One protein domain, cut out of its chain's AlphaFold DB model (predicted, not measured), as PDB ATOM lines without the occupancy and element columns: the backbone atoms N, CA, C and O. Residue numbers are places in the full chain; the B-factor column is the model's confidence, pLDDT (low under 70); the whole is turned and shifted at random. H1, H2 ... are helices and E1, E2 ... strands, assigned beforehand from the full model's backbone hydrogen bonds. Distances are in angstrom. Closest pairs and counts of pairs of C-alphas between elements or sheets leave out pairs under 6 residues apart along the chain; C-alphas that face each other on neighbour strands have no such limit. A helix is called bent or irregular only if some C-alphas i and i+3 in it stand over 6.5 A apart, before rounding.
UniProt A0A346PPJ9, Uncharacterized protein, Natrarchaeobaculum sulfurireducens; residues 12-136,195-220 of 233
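AT A GLANCE: This is residues 12 to 136 and 195 to 220 of the 233 residues of an uncharacterized protein of Natrarchaeobaculum sulfurireducens (UniProt A0A346PPJ9). A strongly twisted sheet of four strands, with the long hairpin of E3 and E4 as its inner strands, has two long helices packed on it: H1 runs along E4 and E6 over one face, and H3 packs beside the edge strand E1, at a steep angle to H1. A small second sheet of E2 and E5 sits beside E1, and the turn between E3 and E4 and the short H4 lie toward opposite ends of the longest axis. The printed part has 151 residues with four named helices and six named strands, in the order H1 H2 H3 E1 E2 H4 E3 E4 E5 E6. The large sheet has the order E1 E3 E4 E6 and is mixed, the small one is antiparallel, and the class is mixed, helices and strands. The whole is compact, with a radius of gyration of the C-alphas of 15.1 A and spans of 46 by 35 by 29 A.

HOW THE PARTS SIT: E3, residues 104 to 115, and E4, residues 118 to 129, are an antiparallel hairpin, with N 107 and O 127 2.8 A apart. E4 bends by 59 degrees at residue 124. E1, residues 75 to 81, is parallel to E3, with N 78 and O 106 at 2.8 A. E6, residues 216 to 219, is antiparallel to E4, with N 218 and O 126 at 2.8 A. H1, residues 12 to 26, is over E4 and E6 at a height over the sheet of 8.9 A, along the strands; its closest C-alphas to E4 are Glu 25 and Phe 121, 5.4 A apart. Over the whole sheet, H1 and H3, residues 37 to 56, make two layers, helices on one face of a sheet, but against the strands near it H3 is at the sheet's level, with a height of 0.6 A. The closest C-alphas of H3 and E1 are Gly 41 and Thr 79, 5.1 A apart. H1 and H3 are close but not clearly touching, Phe 20 and Trp 51 having the closest C-alphas at 7.2 A, with a steep tilt of 53 degrees, opposite ways. H2, residues 31 to 34, touches H3 only at the corner, the C-alphas of Ser 34 and Ile 40 being closest at 4.9 A. E2, residues 86 to 89, is antiparallel to E5, residues 199 to 202, with N 89 and O 199 at 2.8 A. H4, residues 96 to 99, is not on the large sheet. Every O i to N i+4 pair is within hydrogen-bond range in H3, and 10 of 11 are in H1; H2 and H4 are too short for such a pair.

IN THESE COORDINATES: E3 is 33.1 A from first to last C-alpha, E4 30.3 A, H3 27.8 A, H1 24.0 A and E1 19.7 A. H1 begins at C-alpha 12, (67.918, 120.578, 112.531), and is irregular, with C-alphas 12 and 15 7.9 A apart. E3 ends at C-alpha 115, (88.651, 134.272, 88.107), and E6 at C-alpha 219, (80.774, 120.970, 104.907).

THE WHOLE: The C-alphas farthest apart are those of Gly 95 and Asp 116, 46.5 A. Residues 137 to 194 are not printed, and C-alphas 136 and 195 are 10.6 A apart across this cut. The links H3 to E1 and E5 to E6 are long. The mean pLDDT of the printed part is 91.4, and residues 59 to 66 are under 70.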
ATOM      1  N   ASN A  12      68.996 121.031 113.414       94.44
ATOM      2  CA  ASN A  12      67.918 120.578 112.531       94.44
ATOM      3  C   ASN A  12      68.055 121.079 111.079       94.44
ATOM      4  O   ASN A  12      67.352 120.593 110.198       94.44
ATOM      5  N   TYR A  13      68.967 122.018 110.811       95.38
ATOM      6  CA  TYR A  13      69.127 122.700 109.520       95.38
ATOM      7  C   TYR A  13      70.513 122.494 108.895       95.38
ATOM      8  O   TYR A  13      70.837 123.107 107.882       95.38
ATOM      9  N   LEU A  14      71.342 121.605 109.450       95.19
ATOM     10  CA  LEU A  14      72.718 121.399 108.979       95.19
ATOM     11  C   LEU A  14      72.786 120.930 107.518       95.19
ATOM     12  O   LEU A  14      73.708 121.311 106.806       95.19
ATOM     13  N   GLY A  15      71.797 120.156 107.055       96.94
ATOM     14  CA  GLY A  15      71.680 119.794 105.638       96.94
ATOM     15  C   GLY A  15      71.482 121.022 104.743       96.94
ATOM     16  O   GLY A  15      72.185 121.180 103.752       96.94
ATOM     17  N   SER A  16      70.614 121.951 105.153       96.62
ATOM     18  CA  SER A  16      70.402 123.222 104.448       96.62
ATOM     19  C   SER A  16      71.655 124.105 104.443       96.62
ATOM     20  O   SER A  16      71.900 124.809 103.468       96.62
ATOM     21  N   ILE A  17      72.462 124.071 105.506       97.62
ATOM     22  CA  ILE A  17      73.747 124.788 105.551       97.62
ATOM     23  C   ILE A  17      74.755 124.159 104.583       97.62
ATOM     24  O   ILE A  17      75.452 124.881 103.879       97.62
ATOM     25  N   ALA A  18      74.822 122.828 104.509       98.00
ATOM     26  CA  ALA A  18      75.680 122.145 103.542       98.00
ATOM     27  C   ALA A  18      75.287 122.490 102.094       98.00
ATOM     28  O   ALA A  18      76.156 122.769 101.271       98.00
ATOM     29  N   GLU A  19      73.985 122.533 101.800       98.19
ATOM     30  CA  GLU A  19      73.474 122.993 100.506       98.19
ATOM     31  C   GLU A  19      73.854 124.451 100.222       98.19
ATOM     32  O   GLU A  19      74.286 124.749  99.113       98.19
ATOM     33  N   PHE A  20      73.745 125.344 101.213       97.88
ATOM     34  CA  PHE A  20      74.191 126.735 101.089       97.88
ATOM     35  C   PHE A  20      75.682 126.823 100.738       97.88
ATOM     36  O   PHE A  20      76.059 127.567  99.837       97.88
ATOM     37  N   CYS A  21      76.541 126.038 101.398       98.19
ATOM     38  CA  CYS A  21      77.969 126.019 101.084       98.19
ATOM     39  C   CYS A  21      78.235 125.582  99.637       98.19
ATOM     40  O   CYS A  21      78.946 126.285  98.924       98.19
ATOM     41  N   ALA A  22      77.630 124.476  99.189       97.88
ATOM     42  CA  ALA A  22      77.772 124.000  97.811       97.88
ATOM     43  C   ALA A  22      77.271 125.033  96.785       97.88
ATOM     44  O   ALA A  22      77.844 125.206  95.708       97.88
ATOM     45  N   GLU A  23      76.199 125.740  97.129       97.81
ATOM     46  CA  GLU A  23      75.615 126.772  96.288       97.81
ATOM     47  C   GLU A  23      76.539 127.993  96.157       97.81
ATOM     48  O   GLU A  23      76.783 128.457  95.040       97.81
ATOM     49  N   ILE A  24      77.167 128.424  97.252       97.38
ATOM     50  CA  ILE A  24      78.178 129.489  97.253       97.38
ATOM     51  C   ILE A  24      79.412 129.116  96.416       97.38
ATOM     52  O   ILE A  24      79.876 129.950  95.638       97.38
ATOM     53  N   GLU A  25      79.919 127.879  96.510       96.75
ATOM     54  CA  GLU A  25      81.070 127.416  95.707       96.75
ATOM     55  C   GLU A  25      80.794 127.442  94.196       96.75
ATOM     56  O   GLU A  25      81.703 127.622  93.379       96.75
ATOM     57  N   SER A  26      79.527 127.279  93.802       96.62
ATOM     58  CA  SER A  26      79.129 127.260  92.391       96.62
ATOM     59  C   SER A  26      79.172 128.645  91.725       96.62
ATOM     60  O   SER A  26      79.231 128.743  90.493       96.62
ATOM     61  N   ARG A  27      79.177 129.724  92.519       95.69
ATOM     62  CA  ARG A  27      79.051 131.109  92.051       95.69
ATOM     63  C   ARG A  27      80.407 131.766  91.807       95.69
ATOM     64  O   ARG A  27      81.375 131.550  92.529       95.69
ATOM     65  N   THR A  28      80.447 132.672  90.831       97.81
ATOM     66  CA  THR A  28      81.484 133.712  90.769       97.81
ATOM     67  C   THR A  28      80.964 134.951  91.489       97.81
ATOM     68  O   THR A  28      79.951 135.528  91.091       97.81
ATOM     69  N   VAL A  29      81.658 135.377  92.540       97.56
ATOM     70  CA  VAL A  29      81.315 136.575  93.309       97.56
ATOM     71  C   VAL A  29      82.042 137.783  92.711       97.56
ATOM     72  O   VAL A  29      83.268 137.742  92.592       97.56
ATOM     73  N   PRO A  30      81.331 138.864  92.334       96.88
ATOM     74  CA  PRO A  30      81.954 140.038  91.724       96.88
ATOM     75  C   PRO A  30      82.998 140.695  92.628       96.88
ATOM     76  O   PRO A  30      82.780 140.817  93.833       96.88
ATOM     77  N   GLU A  31      84.063 141.234  92.028       94.75
ATOM     78  CA  GLU A  31      85.189 141.860  92.741       94.75
ATOM     79  C   GLU A  31      84.734 142.902  93.781       94.75
ATOM     80  O   GLU A  31      85.152 142.861  94.935       94.75
ATOM     81  N   GLY A  32      83.758 143.754  93.439       94.88
ATOM     82  CA  GLY A  32      83.195 144.758  94.357       94.88
ATOM     83  C   GLY A  32      82.547 144.202  95.639       94.88
ATOM     84  O   GLY A  32      82.255 144.969  96.559       94.88
ATOM     85  N   LYS A  33      82.332 142.884  95.721       95.56
ATOM     86  CA  LYS A  33      81.830 142.153  96.895       95.56
ATOM     87  C   LYS A  33      82.867 141.187  97.494       95.56
ATOM     88  O   LYS A  33      82.590 140.595  98.530       95.56
ATOM     89  N   SER A  34      84.048 141.030  96.890       96.81
ATOM     90  CA  SER A  34      85.027 139.995  97.266       96.81
ATOM     91  C   SER A  34      86.495 140.450  97.312       96.81
ATOM     92  O   SER A  34      87.395 139.617  97.475       96.81
ATOM     93  N   SER A  35      86.775 141.752  97.195       93.69
ATOM     94  CA  SER A  35      88.152 142.261  97.263       93.69
ATOM     95  C   SER A  35      88.771 142.121  98.658       93.69
ATOM     96  O   SER A  35      89.923 141.706  98.782       93.69
ATOM     97  N   THR A  36      88.012 142.422  99.718       95.25
ATOM     98  CA  THR A  36      88.489 142.408 101.115       95.25
ATOM     99  C   THR A  36      87.767 141.367 101.968       95.25
ATOM    100  O   THR A  36      86.608 141.049 101.713       95.25
ATOM    101  N   SER A  37      88.404 140.887 103.043       92.81
ATOM    102  CA  SER A  37      87.787 139.929 103.980       92.81
ATOM    103  C   SER A  37      86.474 140.446 104.579       92.81
ATOM    104  O   SER A  37      85.546 139.671 104.780       92.81
ATOM    105  N   LYS A  38      86.361 141.764 104.806       92.75
ATOM    106  CA  LYS A  38      85.120 142.385 105.291       92.75
ATOM    107  C   LYS A  38      84.000 142.304 104.254       92.75
ATOM    108  O   LYS A  38      82.890 141.927 104.604       92.75
ATOM    109  N   GLN A  39      84.284 142.633 102.991       96.25
ATOM    110  CA  GLN A  39      83.289 142.516 101.917       96.25
ATOM    111  C   GLN A  39      82.832 141.068 101.737       96.25
ATOM    112  O   GLN A  39      81.636 140.836 101.595       96.25
ATOM    113  N   ILE A  40      83.764 140.112 101.817       97.19
ATOM    114  CA  ILE A  40      83.461 138.681 101.731       97.19
ATOM    115  C   ILE A  40      82.548 138.262 102.887       97.19
ATOM    116  O   ILE A  40      81.500 137.677 102.637       97.19
ATOM    117  N   GLY A  41      82.882 138.621 104.131       95.50
ATOM    118  CA  GLY A  41      82.028 138.330 105.287       95.50
ATOM    119  C   GLY A  41      80.624 138.922 105.145       95.50
ATOM    120  O   GLY A  41      79.645 138.192 105.246       95.50
ATOM    121  N   THR A  42      80.515 140.208 104.789       95.31
ATOM    122  CA  THR A  42      79.216 140.860 104.542       95.31
ATOM    123  C   THR A  42      78.441 140.221 103.385       95.31
ATOM    124  O   THR A  42      77.212 140.224 103.393       95.31
ATOM    125  N   TYR A  43      79.124 139.705 102.360       97.06
ATOM    126  CA  TYR A  43      78.471 138.981 101.273       97.06
ATOM    127  C   TYR A  43      77.881 137.662 101.782       97.06
ATOM    128  O   TYR A  43      76.682 137.451 101.633       97.06
ATOM    129  N   PHE A  44      78.686 136.825 102.439       97.31
ATOM    130  CA  PHE A  44      78.250 135.524 102.956       97.31
ATOM    131  C   PHE A  44      77.110 135.663 103.971       97.31
ATOM    132  O   PHE A  44      76.156 134.894 103.906       97.31
ATOM    133  N   GLU A  45      77.163 136.668 104.846       95.38
ATOM    134  CA  GLU A  45      76.083 136.980 105.790       95.38
ATOM    135  C   GLU A  45      74.762 137.252 105.063       95.38
ATOM    136  O   GLU A  45      73.740 136.630 105.352       95.38
ATOM    137  N   LYS A  46      74.780 138.163 104.082       94.25
ATOM    138  CA  LYS A  46      73.580 138.527 103.322       94.25
ATOM    139  C   LYS A  46      73.005 137.338 102.567       94.25
ATOM    140  O   LYS A  46      71.794 137.146 102.591       94.25
ATOM    141  N   GLU A  47      73.856 136.549 101.917       96.25
ATOM    142  CA  GLU A  47      73.417 135.364 101.181       96.25
ATOM    143  C   GLU A  47      72.859 134.287 102.120       96.25
ATOM    144  O   GLU A  47      71.840 133.683 101.804       96.25
ATOM    145  N   LEU A  48      73.463 134.083 103.296       95.44
ATOM    146  CA  LEU A  48      72.964 133.130 104.289       95.44
ATOM    147  C   LEU A  48      71.597 133.552 104.833       95.44
ATOM    148  O   LEU A  48      70.703 132.716 104.958       95.44
ATOM    149  N   ARG A  49      71.415 134.845 105.132       92.69
ATOM    150  CA  ARG A  49      70.113 135.390 105.535       92.69
ATOM    151  C   ARG A  49      69.078 135.119 104.442       92.69
ATOM    152  O   ARG A  49      68.099 134.438 104.705       92.69
ATOM    153  N   VAL A  50      69.324 135.557 103.205       93.12
ATOM    154  CA  VAL A  50      68.399 135.314 102.078       93.12
ATOM    155  C   VAL A  50      68.079 133.824 101.925       93.12
ATOM    156  O   VAL A  50      66.912 133.460 101.827       93.12
ATOM    157  N   TRP A  51      69.085 132.952 102.010       95.12
ATOM    158  CA  TRP A  51      68.900 131.503 101.940       95.12
ATOM    159  C   TRP A  51      67.927 130.969 102.996       95.12
ATOM    160  O   TRP A  51      67.050 130.161 102.685       95.12
ATOM    161  N   PHE A  52      68.073 131.402 104.250       92.75
ATOM    162  CA  PHE A  52      67.208 130.958 105.340       92.75
ATOM    163  C   PHE A  52      65.812 131.592 105.307       92.75
ATOM    164  O   PHE A  52      64.850 130.930 105.706       92.75
ATOM    165  N   GLU A  53      65.671 132.813 104.790       90.25
ATOM    166  CA  GLU A  53      64.353 133.416 104.559       90.25
ATOM    167  C   GLU A  53      63.607 132.636 103.485       90.25
ATOM    168  O   GLU A  53      62.505 132.150 103.723       90.25
ATOM    169  N   ASP A  54      64.241 132.429 102.332       91.75
ATOM    170  CA  ASP A  54      63.594 131.827 101.171       91.75
ATOM    171  C   ASP A  54      63.242 130.353 101.407       91.75
ATOM    172  O   ASP A  54      62.166 129.894 101.013       91.75
ATOM    173  N   LYS A  55      64.136 129.586 102.048       92.56
ATOM    174  CA  LYS A  55      63.932 128.143 102.245       92.56
ATOM    175  C   LYS A  55      63.134 127.784 103.489       92.56
ATOM    176  O   LYS A  55      62.489 126.738 103.498       92.56
ATOM    177  N   HIS A  56      63.205 128.601 104.540       89.69
ATOM    178  CA  HIS A  56      62.650 128.240 105.849       89.69
ATOM    179  C   HIS A  56      61.696 129.289 106.424       89.69
ATOM    180  O   HIS A  56      61.024 128.998 107.415       89.69
ATOM    181  N   GLY A  57      61.606 130.483 105.825       85.12
ATOM    182  CA  GLY A  57      60.877 131.621 106.390       85.12
ATOM    183  C   GLY A  57      61.498 132.110 107.699       85.12
ATOM    184  O   GLY A  57      60.768 132.446 108.632       85.12
ATOM    185  N   LEU A  58      62.830 132.024 107.820       75.62
ATOM    186  CA  LEU A  58      63.570 132.255 109.065       75.62
ATOM    187  C   LEU A  58      64.597 133.381 108.951       75.62
ATOM    188  O   LEU A  58      65.795 133.113 109.028       75.62
ATOM    189  N   VAL A  59      64.162 134.638 108.850       64.62
ATOM    190  CA  VAL A  59      65.064 135.793 109.054       64.62
ATOM    191  C   VAL A  59      64.513 136.862 109.994       64.62
ATOM    192  O   VAL A  59      65.280 137.704 110.463       64.62
ATOM    193  N   SER A  60      63.248 136.798 110.416       55.53
ATOM    194  CA  SER A  60      62.780 137.692 111.481       55.53
ATOM    195  C   SER A  60      61.588 137.157 112.267       55.53
ATOM    196  O   SER A  60      60.483 137.114 111.738       55.53
ATOM    197  N   GLU A  61      61.777 136.910 113.565       48.78
ATOM    198  CA  GLU A  61      60.774 137.283 114.565       48.78
ATOM    199  C   GLU A  61      61.467 138.030 115.707       48.78
ATOM    200  O   GLU A  61      62.630 137.797 116.026       48.78
ATOM    201  N   GLY A  62      60.784 139.068 116.180       44.66
ATOM    202  CA  GLY A  62      61.383 140.169 116.907       44.66
ATOM    203  C   GLY A  62      61.832 139.808 118.317       44.66
ATOM    204  O   GLY A  62      61.209 139.014 119.012       44.66
ATOM    205  N   SER A  63      62.836 140.572 118.742       39.97
ATOM    206  CA  SER A  63      63.391 140.716 120.090       39.97
ATOM    207  C   SER A  63      64.609 139.839 120.434       39.97
ATOM    208  O   SER A  63      64.583 138.620 120.360       39.97
ATOM    209  N   VAL A  64      65.640 140.546 120.924       40.75
ATOM    210  CA  VAL A  64      66.649 140.149 121.934       40.75
ATOM    211  C   VAL A  64      68.111 139.893 121.505       40.75
ATOM    212  O   VAL A  64      68.957 139.826 122.380       40.75
ATOM    213  N   ALA A  65      68.512 139.984 120.233       42.88
ATOM    214  CA  ALA A  65      69.943 140.187 119.917       42.88
ATOM    215  C   ALA A  65      70.107 141.055 118.667       42.88
ATOM    216  O   ALA A  65      69.926 140.588 117.545       42.88
ATOM    217  N   LYS A  66      70.363 142.354 118.851       52.03
ATOM    218  CA  LYS A  66      70.353 143.341 117.756       52.03
ATOM    219  C   LYS A  66      71.503 143.188 116.753       52.03
ATOM    220  O   LYS A  66      71.420 143.807 115.698       52.03
ATOM    221  N   ASP A  67      72.488 142.338 117.039       72.25
ATOM    222  CA  ASP A  67      73.764 142.326 116.318       72.25
ATOM    223  C   ASP A  67      74.199 140.936 115.806       72.25
ATOM    224  O   ASP A  67      75.327 140.801 115.347       72.25
ATOM    225  N   LEU A  68      73.329 139.914 115.853       83.19
ATOM    226  CA  LEU A  68      73.639 138.559 115.359       83.19
ATOM    227  C   LEU A  68      73.141 138.299 113.926       83.19
ATOM    228  O   LEU A  68      72.112 138.825 113.474       83.19
ATOM    229  N   ASP A  69      73.854 137.422 113.220       87.00
ATOM    230  CA  ASP A  69      73.627 137.115 111.805       87.00
ATOM    231  C   ASP A  69      72.369 136.287 111.536       87.00
ATOM    232  O   ASP A  69      71.640 136.544 110.577       87.00
ATOM    233  N   LEU A  70      72.045 135.333 112.408       88.62
ATOM    234  CA  LEU A  70      70.774 134.613 112.377       88.62
ATOM    235  C   LEU A  70      70.170 134.545 113.792       88.62
ATOM    236  O   LEU A  70      70.355 133.552 114.503       88.62
ATOM    237  N   PRO A  71      69.398 135.571 114.206       87.19
ATOM    238  CA  PRO A  71      68.851 135.660 115.562       87.19
ATOM    239  C   PRO A  71      67.956 134.480 115.958       87.19
ATOM    240  O   PRO A  71      67.970 134.061 117.110       87.19
ATOM    241  N   ALA A  72      67.237 133.880 115.000       86.56
ATOM    242  CA  ALA A  72      66.382 132.712 115.242       86.56
ATOM    243  C   ALA A  72      67.143 131.494 115.805       86.56
ATOM    244  O   ALA A  72      66.517 130.608 116.386       86.56
ATOM    245  N   PHE A  73      68.468 131.451 115.633       90.38
ATOM    246  CA  PHE A  73      69.356 130.389 116.112       90.38
ATOM    247  C   PHE A  73      70.369 130.886 117.153       90.38
ATOM    248  O   PHE A  73      71.330 130.166 117.432       90.38
ATOM    249  N   ASN A  74      70.214 132.119 117.662       92.00
ATOM    250  CA  ASN A  74      71.209 132.790 118.504       92.00
ATOM    251  C   ASN A  74      72.626 132.640 117.915       92.00
ATOM    252  O   ASN A  74      73.510 132.054 118.539       92.00
ATOM    253  N   LEU A  75      72.794 133.024 116.643       92.25
ATOM    254  CA  LEU A  75      73.948 132.622 115.845       92.25
ATOM    255  C   LEU A  75      74.637 133.783 115.138       92.25
ATOM    256  O   LEU A  75      73.990 134.564 114.441       92.25
ATOM    257  N   ASP A  76      75.962 133.798 115.241       94.19
ATOM    258  CA  ASP A  76      76.868 134.679 114.513       94.19
ATOM    259  C   ASP A  76      77.611 133.915 113.404       94.19
ATOM    260  O   ASP A  76      78.099 132.797 113.618       94.19
ATOM    261  N   LEU A  77      77.718 134.502 112.211       95.88
ATOM    262  CA  LEU A  77      78.454 133.939 111.087       95.88
ATOM    263  C   LEU A  77      79.870 134.517 111.063       95.88
ATOM    264  O   LEU A  77      80.123 135.687 110.783       95.88
ATOM    265  N   LYS A  78      80.855 133.640 111.228       96.50
ATOM    266  CA  LYS A  78      82.268 133.995 111.105       96.50
ATOM    267  C   LYS A  78      82.808 133.455 109.793       96.50
ATOM    268  O   LYS A  78      82.987 132.255 109.630       96.50
ATOM    269  N   THR A  79      83.093 134.354 108.853       97.19
ATOM    270  CA  THR A  79      83.670 134.006 107.546       97.19
ATOM    271  C   THR A  79      85.125 134.463 107.478       97.19
ATOM    272  O   THR A  79      85.417 135.641 107.686       97.19
ATOM    273  N   THR A  80      86.060 133.551 107.206       97.00
ATOM    274  CA  THR A  80      87.503 133.848 107.223       97.00
ATOM    275  C   THR A  80      88.291 133.041 106.189       97.00
ATOM    276  O   THR A  80      87.832 132.015 105.694       97.00
ATOM    277  N   SER A  81      89.488 133.505 105.833       95.56
ATOM    278  CA  SER A  81      90.343 132.820 104.861       95.56
ATOM    279  C   SER A  81      91.120 131.678 105.513       95.56
ATOM    280  O   SER A  81      91.634 131.824 106.619       95.56
ATOM    281  N   ASN A  82      91.326 130.584 104.779       93.50
ATOM    282  CA  ASN A  82      92.180 129.475 105.200       93.50
ATOM    283  C   ASN A  82      93.648 129.886 105.428       93.50
ATOM    284  O   ASN A  82      94.369 129.238 106.176       93.50
ATOM    285  N   ARG A  83      94.100 130.992 104.819       91.81
ATOM    286  CA  ARG A  83      95.465 131.513 105.017       91.81
ATOM    287  C   ARG A  83      95.684 132.060 106.428       91.81
ATOM    288  O   ARG A  83      96.798 132.016 106.935       91.81
ATOM    289  N   GLN A  84      94.629 132.594 107.041       91.19
ATOM    290  CA  GLN A  84      94.638 133.096 108.410       91.19
ATOM    291  C   GLN A  84      93.232 132.914 109.001       91.19
ATOM    292  O   GLN A  84      92.449 133.865 108.970       91.19
ATOM    293  N   PRO A  85      92.903 131.712 109.521       92.75
ATOM    294  CA  PRO A  85      91.581 131.382 110.055       92.75
ATOM    295  C   PRO A  85      91.295 132.139 111.358       92.75
ATOM    296  O   PRO A  85      91.361 131.594 112.460       92.75
ATOM    297  N   GLN A  86      91.015 133.432 111.245       93.69
ATOM    298  CA  GLN A  86      90.800 134.331 112.369       93.69
ATOM    299  C   GLN A  86      89.708 135.354 112.061       93.69
ATOM    300  O   GLN A  86      89.560 135.806 110.924       93.69
ATOM    301  N   SER A  87      88.966 135.746 113.094       92.75
ATOM    302  CA  SER A  87      88.021 136.863 113.058       92.75
ATOM    303  C   SER A  87      88.069 137.650 114.366       92.75
ATOM    304  O   SER A  87      88.441 137.111 115.409       92.75
ATOM    305  N   SER A  88      87.660 138.914 114.327       89.69
ATOM    306  CA  SER A  88      87.427 139.699 115.539       89.69
ATOM    307  C   SER A  88      86.018 139.477 116.096       89.69
ATOM    308  O   SER A  88      85.085 139.166 115.350       89.69
ATOM    309  N   SER A  89      85.868 139.674 117.402       88.69
ATOM    310  CA  SER A  89      84.592 139.789 118.103       88.69
ATOM    311  C   SER A  89      84.716 140.822 119.213       88.69
ATOM    312  O   SER A  89      85.731 140.865 119.905       88.69
ATOM    313  N   THR A  90      83.692 141.645 119.401       86.12
ATOM    314  CA  THR A  90      83.547 142.411 120.644       86.12
ATOM    315  C   THR A  90      83.357 141.460 121.824       86.12
ATOM    316  O   THR A  90      83.031 140.285 121.628       86.12
ATOM    317  N   PHE A  91      83.614 141.975 123.019       86.31
ATOM    318  CA  PHE A  91      83.372 141.292 124.282       86.31
ATOM    319  C   PHE A  91      82.907 142.304 125.313       86.31
ATOM    320  O   PHE A  91      83.376 143.448 125.277       86.31
ATOM    321  N   ASP A  92      82.031 141.871 126.210       88.75
ATOM    322  CA  ASP A  92      81.511 142.711 127.284       88.75
ATOM    323  C   ASP A  92      82.242 142.422 128.600       88.75
ATOM    324  O   ASP A  92      82.502 143.338 129.382       88.75
ATOM    325  N   ASP A  93      82.660 141.168 128.807       93.62
ATOM    326  CA  ASP A  93      83.403 140.739 129.993       93.62
ATOM    327  C   ASP A  93      84.679 139.941 129.642       93.62
ATOM    328  O   ASP A  93      84.618 138.972 128.878       93.62
ATOM    329  N   PRO A  94      85.853 140.266 130.223       94.12
ATOM    330  CA  PRO A  94      87.079 139.468 130.088       94.12
ATOM    331  C   PRO A  94      86.919 137.964 130.358       94.12
ATOM    332  O   PRO A  94      87.604 137.140 129.741       94.12
ATOM    333  N   GLY A  95      86.018 137.589 131.265       95.56
ATOM    334  CA  GLY A  95      85.701 136.212 131.615       95.56
ATOM    335  C   GLY A  95      84.960 135.443 130.518       95.56
ATOM    336  O   GLY A  95      84.981 134.215 130.551       95.56
ATOM    337  N   GLU A  96      84.418 136.099 129.484       95.06
ATOM    338  CA  GLU A  96      83.948 135.425 128.256       95.06
ATOM    339  C   GLU A  96      85.068 134.639 127.569       95.06
ATOM    340  O   GLU A  96      84.817 133.636 126.906       95.06
ATOM    341  N   ARG A  97      86.337 135.021 127.772       95.56
ATOM    342  CA  ARG A  97      87.462 134.207 127.301       95.56
ATOM    343  C   ARG A  97      87.459 132.806 127.922       95.56
ATOM    344  O   ARG A  97      87.912 131.853 127.288       95.56
ATOM    345  N   ILE A  98      86.984 132.694 129.159       96.88
ATOM    346  CA  ILE A  98      86.947 131.459 129.944       96.88
ATOM    347  C   ILE A  98      85.638 130.710 129.696       96.88
ATOM    348  O   ILE A  98      85.687 129.527 129.368       96.88
ATOM    349  N   VAL A  99      84.491 131.383 129.833       95.62
ATOM    350  CA  VAL A  99      83.174 130.721 129.741       95.62
ATOM    351  C   VAL A  99      82.622 130.627 128.324       95.62
ATOM    352  O   VAL A  99      81.815 129.750 128.042       95.62
ATOM    353  N   GLY A 100      83.120 131.463 127.418       94.12
ATOM    354  CA  GLY A 100      82.623 131.592 126.055       94.12
ATOM    355  C   GLY A 100      81.697 132.787 125.895       94.12
ATOM    356  O   GLY A 100      81.244 133.393 126.866       94.12
ATOM    357  N   VAL A 101      81.446 133.129 124.637       92.44
ATOM    358  CA  VAL A 101      80.368 134.051 124.269       92.44
ATOM    359  C   VAL A 101      79.009 133.365 124.418       92.44
ATOM    360  O   VAL A 101      78.911 132.139 124.405       92.44
ATOM    361  N   ASP A 102      77.944 134.151 124.540       91.81
ATOM    362  CA  ASP A 102      76.583 133.670 124.801       91.81
ATOM    363  C   ASP A 102      75.798 133.260 123.539       91.81
ATOM    364  O   ASP A 102      74.624 132.883 123.624       91.81
ATOM    365  N   TYR A 103      76.457 133.255 122.378       93.25
ATOM    366  CA  TYR A 103      75.890 132.913 121.077       93.25
ATOM    367  C   TYR A 103      76.640 131.775 120.375       93.25
ATOM    368  O   TYR A 103      77.816 131.493 120.609       93.25
ATOM    369  N   ASN A 104      75.929 131.093 119.483       95.56
ATOM    370  CA  ASN A 104      76.472 130.053 118.625       95.56
ATOM    371  C   ASN A 104      77.293 130.658 117.478       95.56
ATOM    372  O   ASN A 104      76.939 131.703 116.940       95.56
ATOM    373  N   ILE A 105      78.330 129.961 117.017       97.00
ATOM    374  CA  ILE A 105      79.129 130.395 115.865       97.00
ATOM    375  C   ILE A 105      78.923 129.420 114.703       97.00
ATOM    376  O   ILE A 105      79.187 128.220 114.828       97.00
ATOM    377  N   LEU A 106      78.510 129.936 113.544       97.81
ATOM    378  CA  LEU A 106      78.698 129.253 112.265       97.81
ATOM    379  C   LEU A 106      80.001 129.753 111.650       97.81
ATOM    380  O   LEU A 106      80.113 130.908 111.256       97.81
ATOM    381  N   LEU A 107      80.999 128.887 111.571       98.12
ATOM    382  CA  LEU A 107      82.280 129.207 110.959       98.12
ATOM    383  C   LEU A 107      82.283 128.764 109.498       98.12
ATOM    384  O   LEU A 107      82.009 127.601 109.209       98.12
ATOM    385  N   ILE A 108      82.692 129.658 108.601       98.00
ATOM    386  CA  ILE A 108      83.033 129.352 107.212       98.00
ATOM    387  C   ILE A 108      84.484 129.762 106.956       98.00
ATOM    388  O   ILE A 108      84.845 130.938 107.033       98.00
ATOM    389  N   VAL A 109      85.320 128.783 106.622       97.62
ATOM    390  CA  VAL A 109      86.702 128.987 106.188       97.62
ATOM    391  C   VAL A 109      86.802 128.714 104.695       97.62
ATOM    392  O   VAL A 109      86.495 127.605 104.258       97.62
ATOM    393  N   TYR A 110      87.254 129.708 103.932       96.44
ATOM    394  CA  TYR A 110      87.353 129.629 102.475       96.44
ATOM    395  C   TYR A 110      88.799 129.705 101.966       96.44
ATOM    396  O   TYR A 110      89.644 130.392 102.552       96.44
ATOM    397  N   ASP A 111      89.071 129.086 100.821       95.75
ATOM    398  CA  ASP A 111      90.150 129.502  99.926       95.75
ATOM    399  C   ASP A 111      89.585 130.344  98.774       95.75
ATOM    400  O   ASP A 111      88.521 130.054  98.229       95.75
ATOM    401  N   LYS A 112      90.269 131.445  98.447       96.06
ATOM    402  CA  LYS A 112      89.806 132.423  97.450       96.06
ATOM    403  C   LYS A 112      90.575 132.242  96.152       96.06
ATOM    404  O   LYS A 112      91.793 132.409  96.130       96.06
ATOM    405  N   GLN A 113      89.837 132.017  95.072       96.25
ATOM    406  CA  GLN A 113      90.353 131.747  93.734       96.25
ATOM    407  C   GLN A 113      89.924 132.888  92.791       96.25
ATOM    408  O   GLN A 113      88.748 132.961  92.419       96.25
ATOM    409  N   PRO A 114      90.824 133.818  92.415       96.31
ATOM    410  CA  PRO A 114      90.510 134.853  91.432       96.31
ATOM    411  C   PRO A 114      90.172 134.232  90.072       96.31
ATOM    412  O   PRO A 114      90.879 133.344  89.600       96.31
ATOM    413  N   VAL A 115      89.106 134.712  89.435       96.62
ATOM    414  CA  VAL A 115      88.651 134.272  88.107       96.62
ATOM    415  C   VAL A 115      88.229 135.481  87.271       96.62
ATOM    416  O   VAL A 115      88.110 136.592  87.788       96.62
ATOM    417  N   ASP A 116      87.968 135.282  85.979       94.44
ATOM    418  CA  ASP A 116      87.391 136.358  85.171       94.44
ATOM    419  C   ASP A 116      86.033 136.806  85.747       94.44
ATOM    420  O   ASP A 116      85.191 135.987  86.126       94.44
ATOM    421  N   GLY A 117      85.849 138.119  85.871       90.62
ATOM    422  CA  GLY A 117      84.656 138.731  86.462       90.62
ATOM    423  C   GLY A 117      84.564 138.729  87.999       90.62
ATOM    424  O   GLY A 117      83.603 139.296  88.526       90.62
ATOM    425  N   GLY A 118      85.526 138.161  88.743       96.50
ATOM    426  CA  GLY A 118      85.522 138.221  90.210       96.50
ATOM    427  C   GLY A 118      86.321 137.121  90.910       96.50
ATOM    428  O   GLY A 118      87.471 136.853  90.582       96.50
ATOM    429  N   ASN A 119      85.733 136.503  91.935       98.12
ATOM    430  CA  ASN A 119      86.380 135.458  92.731       98.12
ATOM    431  C   ASN A 119      85.424 134.284  92.956       98.12
ATOM    432  O   ASN A 119      84.237 134.481  93.214       98.12
ATOM    433  N   LYS A 120      85.959 133.066  92.905       97.94
ATOM    434  CA  LYS A 120      85.309 131.860  93.419       97.94
ATOM    435  C   LYS A 120      85.857 131.518  94.799       97.94
ATOM    436  O   LYS A 120      86.969 131.919  95.152       97.94
ATOM    437  N   PHE A 121      85.068 130.775  95.561       97.50
ATOM    438  CA  PHE A 121      85.418 130.343  96.907       97.50
ATOM    439  C   PHE A 121      85.309 128.830  96.996       97.50
ATOM    440  O   PHE A 121      84.275 128.284  96.638       97.50
ATOM    441  N   GLU A 122      86.362 128.182  97.477       96.50
ATOM    442  CA  GLU A 122      86.320 126.793  97.933       96.50
ATOM    443  C   GLU A 122      86.125 126.808  99.452       96.50
ATOM    444  O   GLU A 122      86.885 127.454 100.178       96.50
ATOM    445  N   ILE A 123      85.090 126.143  99.955       96.81
ATOM    446  CA  ILE A 123      84.765 126.064 101.375       96.81
ATOM    447  C   ILE A 123      85.552 124.915 101.996       96.81
ATOM    448  O   ILE A 123      85.114 123.767 102.073       96.81
ATOM    449  N   MET A 124      86.719 125.260 102.530       94.81
ATOM    450  CA  MET A 124      87.608 124.327 103.220       94.81
ATOM    451  C   MET A 124      86.965 123.747 104.484       94.81
ATOM    452  O   MET A 124      87.240 122.615 104.885       94.81
ATOM    453  N   THR A 125      86.159 124.545 105.184       96.06
ATOM    454  CA  THR A 125      85.452 124.132 106.400       96.06
ATOM    455  C   THR A 125      84.205 124.979 106.589       96.06
ATOM    456  O   THR A 125      84.306 126.193 106.718       96.06
ATOM    457  N   CYS A 126      83.047 124.339 106.710       97.69
ATOM    458  CA  CYS A 126      81.891 124.910 107.389       97.69
ATOM    459  C   CYS A 126      81.663 124.131 108.682       97.69
ATOM    460  O   CYS A 126      81.556 122.902 108.638       97.69
ATOM    461  N   ALA A 127      81.609 124.808 109.825       97.31
ATOM    462  CA  ALA A 127      81.436 124.149 111.111       97.31
ATOM    463  C   ALA A 127      80.522 124.929 112.051       97.31
ATOM    464  O   ALA A 127      80.580 126.152 112.124       97.31
ATOM    465  N   TYR A 128      79.718 124.194 112.808       97.75
ATOM    466  CA  TYR A 128      78.911 124.717 113.896       97.75
ATOM    467  C   TYR A 128      79.644 124.539 115.226       97.75
ATOM    468  O   TYR A 128      80.060 123.427 115.577       97.75
ATOM    469  N   ILE A 129      79.793 125.647 115.947       97.88
ATOM    470  CA  ILE A 129      80.367 125.724 117.287       97.88
ATOM    471  C   ILE A 129      79.239 126.191 118.215       97.88
ATOM    472  O   ILE A 129      78.828 127.351 118.129       97.88
ATOM    473  N   PRO A 130      78.706 125.304 119.070       96.69
ATOM    474  CA  PRO A 130      77.732 125.697 120.081       96.69
ATOM    475  C   PRO A 130      78.327 126.727 121.044       96.69
ATOM    476  O   PRO A 130      79.536 126.689 121.298       96.69
ATOM    477  N   LYS A 131      77.492 127.599 121.616       95.38
ATOM    478  CA  LYS A 131      77.933 128.615 122.591       95.38
ATOM    479  C   LYS A 131      78.695 128.012 123.777       95.38
ATOM    480  O   LYS A 131      79.719 128.544 124.190       95.38
ATOM    481  N   GLU A 132      78.310 126.812 124.217       95.56
ATOM    482  CA  GLU A 132      78.968 126.067 125.304       95.56
ATOM    483  C   GLU A 132      80.422 125.682 124.968       95.56
ATOM    484  O   GLU A 132      81.213 125.347 125.847       95.56
ATOM    485  N   ARG A 133      80.791 125.727 123.683       97.31
ATOM    486  CA  ARG A 133      82.136 125.449 123.165       97.31
ATOM    487  C   ARG A 133      82.814 126.691 122.587       97.31
ATOM    488  O   ARG A 133      83.934 126.582 122.086       97.31
ATOM    489  N   ALA A 134      82.195 127.867 122.663       96.12
ATOM    490  CA  ALA A 134      82.699 129.111 122.080       96.12
ATOM    491  C   ALA A 134      83.688 129.873 122.994       96.12
ATOM    492  O   ALA A 134      83.854 131.084 122.866       96.12
ATOM    493  N   SER A 135      84.361 129.167 123.907       96.25
ATOM    494  CA  SER A 135      85.394 129.691 124.807       96.25
ATOM    495  C   SER A 135      86.813 129.342 124.350       96.25
ATOM    496  O   SER A 135      87.019 128.547 123.422       96.25
ATOM    497  N   ASP A 136      87.822 129.927 125.004       97.50
ATOM    498  CA  ASP A 136      89.217 129.577 124.745       97.50
ATOM    499  C   ASP A 136      89.522 128.144 125.211       97.50
ATOM    500  O   ASP A 136      89.334 127.783 126.373       97.50
ATOM    501  N   PRO A 195      93.962 137.873 123.418       80.75
ATOM    502  CA  PRO A 195      93.626 139.182 123.955       80.75
ATOM    503  C   PRO A 195      94.081 140.304 123.007       80.75
ATOM    504  O   PRO A 195      95.211 140.302 122.516       80.75
ATOM    505  N   ALA A 196      93.191 141.255 122.732       79.19
ATOM    506  CA  ALA A 196      93.452 142.500 122.009       79.19
ATOM    507  C   ALA A 196      92.371 143.532 122.402       79.19
ATOM    508  O   ALA A 196      91.595 143.281 123.317       79.19
ATOM    509  N   LEU A 197      92.285 144.679 121.708       78.31
ATOM    510  CA  LEU A 197      91.195 145.659 121.915       78.31
ATOM    511  C   LEU A 197      89.788 145.051 121.738       78.31
ATOM    512  O   LEU A 197      88.808 145.599 122.220       78.31
ATOM    513  N   GLN A 198      89.712 143.941 121.009       85.44
ATOM    514  CA  GLN A 198      88.560 143.068 120.807       85.44
ATOM    515  C   GLN A 198      89.077 141.625 120.843       85.44
ATOM    516  O   GLN A 198      90.258 141.398 120.554       85.44
ATOM    517  N   TRP A 199      88.228 140.639 121.135       87.75
ATOM    518  CA  TRP A 199      88.631 139.244 121.009       87.75
ATOM    519  C   TRP A 199      89.055 138.931 119.582       87.75
ATOM    520  O   TRP A 199      88.404 139.319 118.613       87.75
ATOM    521  N   ARG A 200      90.158 138.193 119.446       92.06
ATOM    522  CA  ARG A 200      90.556 137.577 118.181       92.06
ATOM    523  C   ARG A 200      90.363 136.078 118.286       92.06
ATOM    524  O   ARG A 200      91.193 135.387 118.876       92.06
ATOM    525  N   PHE A 201      89.275 135.597 117.701       95.50
ATOM    526  CA  PHE A 201      88.965 134.179 117.606       95.50
ATOM    527  C   PHE A 201      89.831 133.554 116.523       95.50
ATOM    528  O   PHE A 201      89.783 133.969 115.368       95.50
ATOM    529  N   ASN A 202      90.641 132.576 116.903       95.75
ATOM    530  CA  ASN A 202      91.456 131.773 116.011       95.75
ATOM    531  C   ASN A 202      90.841 130.373 115.890       95.75
ATOM    532  O   ASN A 202      90.618 129.675 116.884       95.75
ATOM    533  N   TYR A 203      90.611 129.966 114.645       96.25
ATOM    534  CA  TYR A 203      89.911 128.743 114.273       96.25
ATOM    535  C   TYR A 203      90.837 127.663 113.716       96.25
ATOM    536  O   TYR A 203      90.363 126.716 113.092       96.25
ATOM    537  N   ASN A 204      92.150 127.743 113.956       93.31
ATOM    538  CA  ASN A 204      93.114 126.757 113.457       93.31
ATOM    539  C   ASN A 204      92.755 125.319 113.866       93.31
ATOM    540  O   ASN A 204      93.065 124.376 113.149       93.31
ATOM    541  N   LYS A 205      92.077 125.130 115.006       92.50
ATOM    542  CA  LYS A 205      91.567 123.820 115.444       92.50
ATOM    543  C   LYS A 205      90.408 123.305 114.587       92.50
ATOM    544  O   LYS A 205      90.292 122.101 114.401       92.50
ATOM    545  N   MET A 206      89.582 124.197 114.049       93.00
ATOM    546  CA  MET A 206      88.432 123.848 113.211       93.00
ATOM    547  C   MET A 206      88.849 123.460 111.792       93.00
ATOM    548  O   MET A 206      88.098 122.787 111.098       93.00
ATOM    549  N   VAL A 207      90.055 123.838 111.367       90.94
ATOM    550  CA  VAL A 207      90.634 123.458 110.070       90.94
ATOM    551  C   VAL A 207      91.619 122.288 110.184       90.94
ATOM    552  O   VAL A 207      92.495 122.126 109.341       90.94
ATOM    553  N   LYS A 208      91.499 121.457 111.224       90.44
ATOM    554  CA  LYS A 208      92.206 120.170 111.318       90.44
ATOM    555  C   LYS A 208      91.306 119.029 110.840       90.44
ATOM    556  O   LYS A 208      90.088 119.186 110.731       90.44
ATOM    557  N   LYS A 209      91.911 117.865 110.568       87.69
ATOM    558  CA  LYS A 209      91.205 116.637 110.159       87.69
ATOM    559  C   LYS A 209      90.054 116.297 111.107       87.69
ATOM    560  O   LYS A 209      88.943 116.027 110.665       87.69
ATOM    561  N   GLU A 210      90.324 116.388 112.402       89.69
ATOM    562  CA  GLU A 210      89.327 116.282 113.461       89.69
ATOM    563  C   GLU A 210      89.012 117.672 114.004       89.69
ATOM    564  O   GLU A 210      89.912 118.492 114.197       89.69
ATOM    565  N   VAL A 211      87.728 117.931 114.245       92.69
ATOM    566  CA  VAL A 211      87.275 119.148 114.922       92.69
ATOM    567  C   VAL A 211      87.154 118.887 116.429       92.69
ATOM    568  O   VAL A 211      86.955 117.738 116.825       92.69
ATOM    569  N   PRO A 212      87.276 119.919 117.282       94.75
ATOM    570  CA  PRO A 212      87.101 119.778 118.723       94.75
ATOM    571  C   PRO A 212      85.774 119.110 119.104       94.75
ATOM    572  O   PRO A 212      84.743 119.336 118.464       94.75
ATOM    573  N   GLU A 213      85.803 118.323 120.178       94.25
ATOM    574  CA  GLU A 213      84.617 117.687 120.753       94.25
ATOM    575  C   GLU A 213      83.500 118.706 121.027       94.25
ATOM    576  O   GLU A 213      83.756 119.850 121.404       94.25
ATOM    577  N   GLY A 214      82.251 118.293 120.807       94.31
ATOM    578  CA  GLY A 214      81.077 119.154 120.961       94.31
ATOM    579  C   GLY A 214      80.822 120.091 119.774       94.31
ATOM    580  O   GLY A 214      79.733 120.648 119.676       94.31
ATOM    581  N   THR A 215      81.764 120.227 118.835       96.25
ATOM    582  CA  THR A 215      81.552 120.952 117.569       96.25
ATOM    583  C   THR A 215      81.192 120.008 116.425       96.25
ATOM    584  O   THR A 215      81.366 118.791 116.520       96.25
ATOM    585  N   LYS A 216      80.682 120.555 115.316       95.50
ATOM    586  CA  LYS A 216      80.315 119.753 114.146       95.50
ATOM    587  C   LYS A 216      80.779 120.392 112.848       95.50
ATOM    588  O   LYS A 216      80.300 121.457 112.474       95.50
ATOM    589  N   ARG A 217      81.648 119.692 112.115       95.75
ATOM    590  CA  ARG A 217      81.919 119.980 110.702       95.75
ATOM    591  C   ARG A 217      80.689 119.594 109.876       95.75
ATOM    592  O   ARG A 217      80.187 118.480 109.995       95.75
ATOM    593  N   ILE A 218      80.198 120.533 109.080       96.94
ATOM    594  CA  ILE A 218      78.990 120.412 108.255       96.94
ATOM    595  C   ILE A 218      79.367 120.194 106.791       96.94
ATOM    596  O   ILE A 218      78.783 119.344 106.128       96.94
ATOM    597  N   TYR A 219      80.341 120.965 106.302       96.31
ATOM    598  CA  TYR A 219      80.774 120.970 104.907       96.31
ATOM    599  C   TYR A 219      82.289 121.158 104.810       96.31
ATOM    600  O   TYR A 219      82.931 121.655 105.744       96.31
ATOM    601  N   GLY A 220      82.844 120.775 103.662       88.75
ATOM    602  CA  GLY A 220      84.271 120.813 103.383       88.75
ATOM    603  C   GLY A 220      85.006 119.641 104.027       88.75
ATOM    604  O   GLY A 220      84.673 119.181 105.122       88.75
TER     605      GLY A 220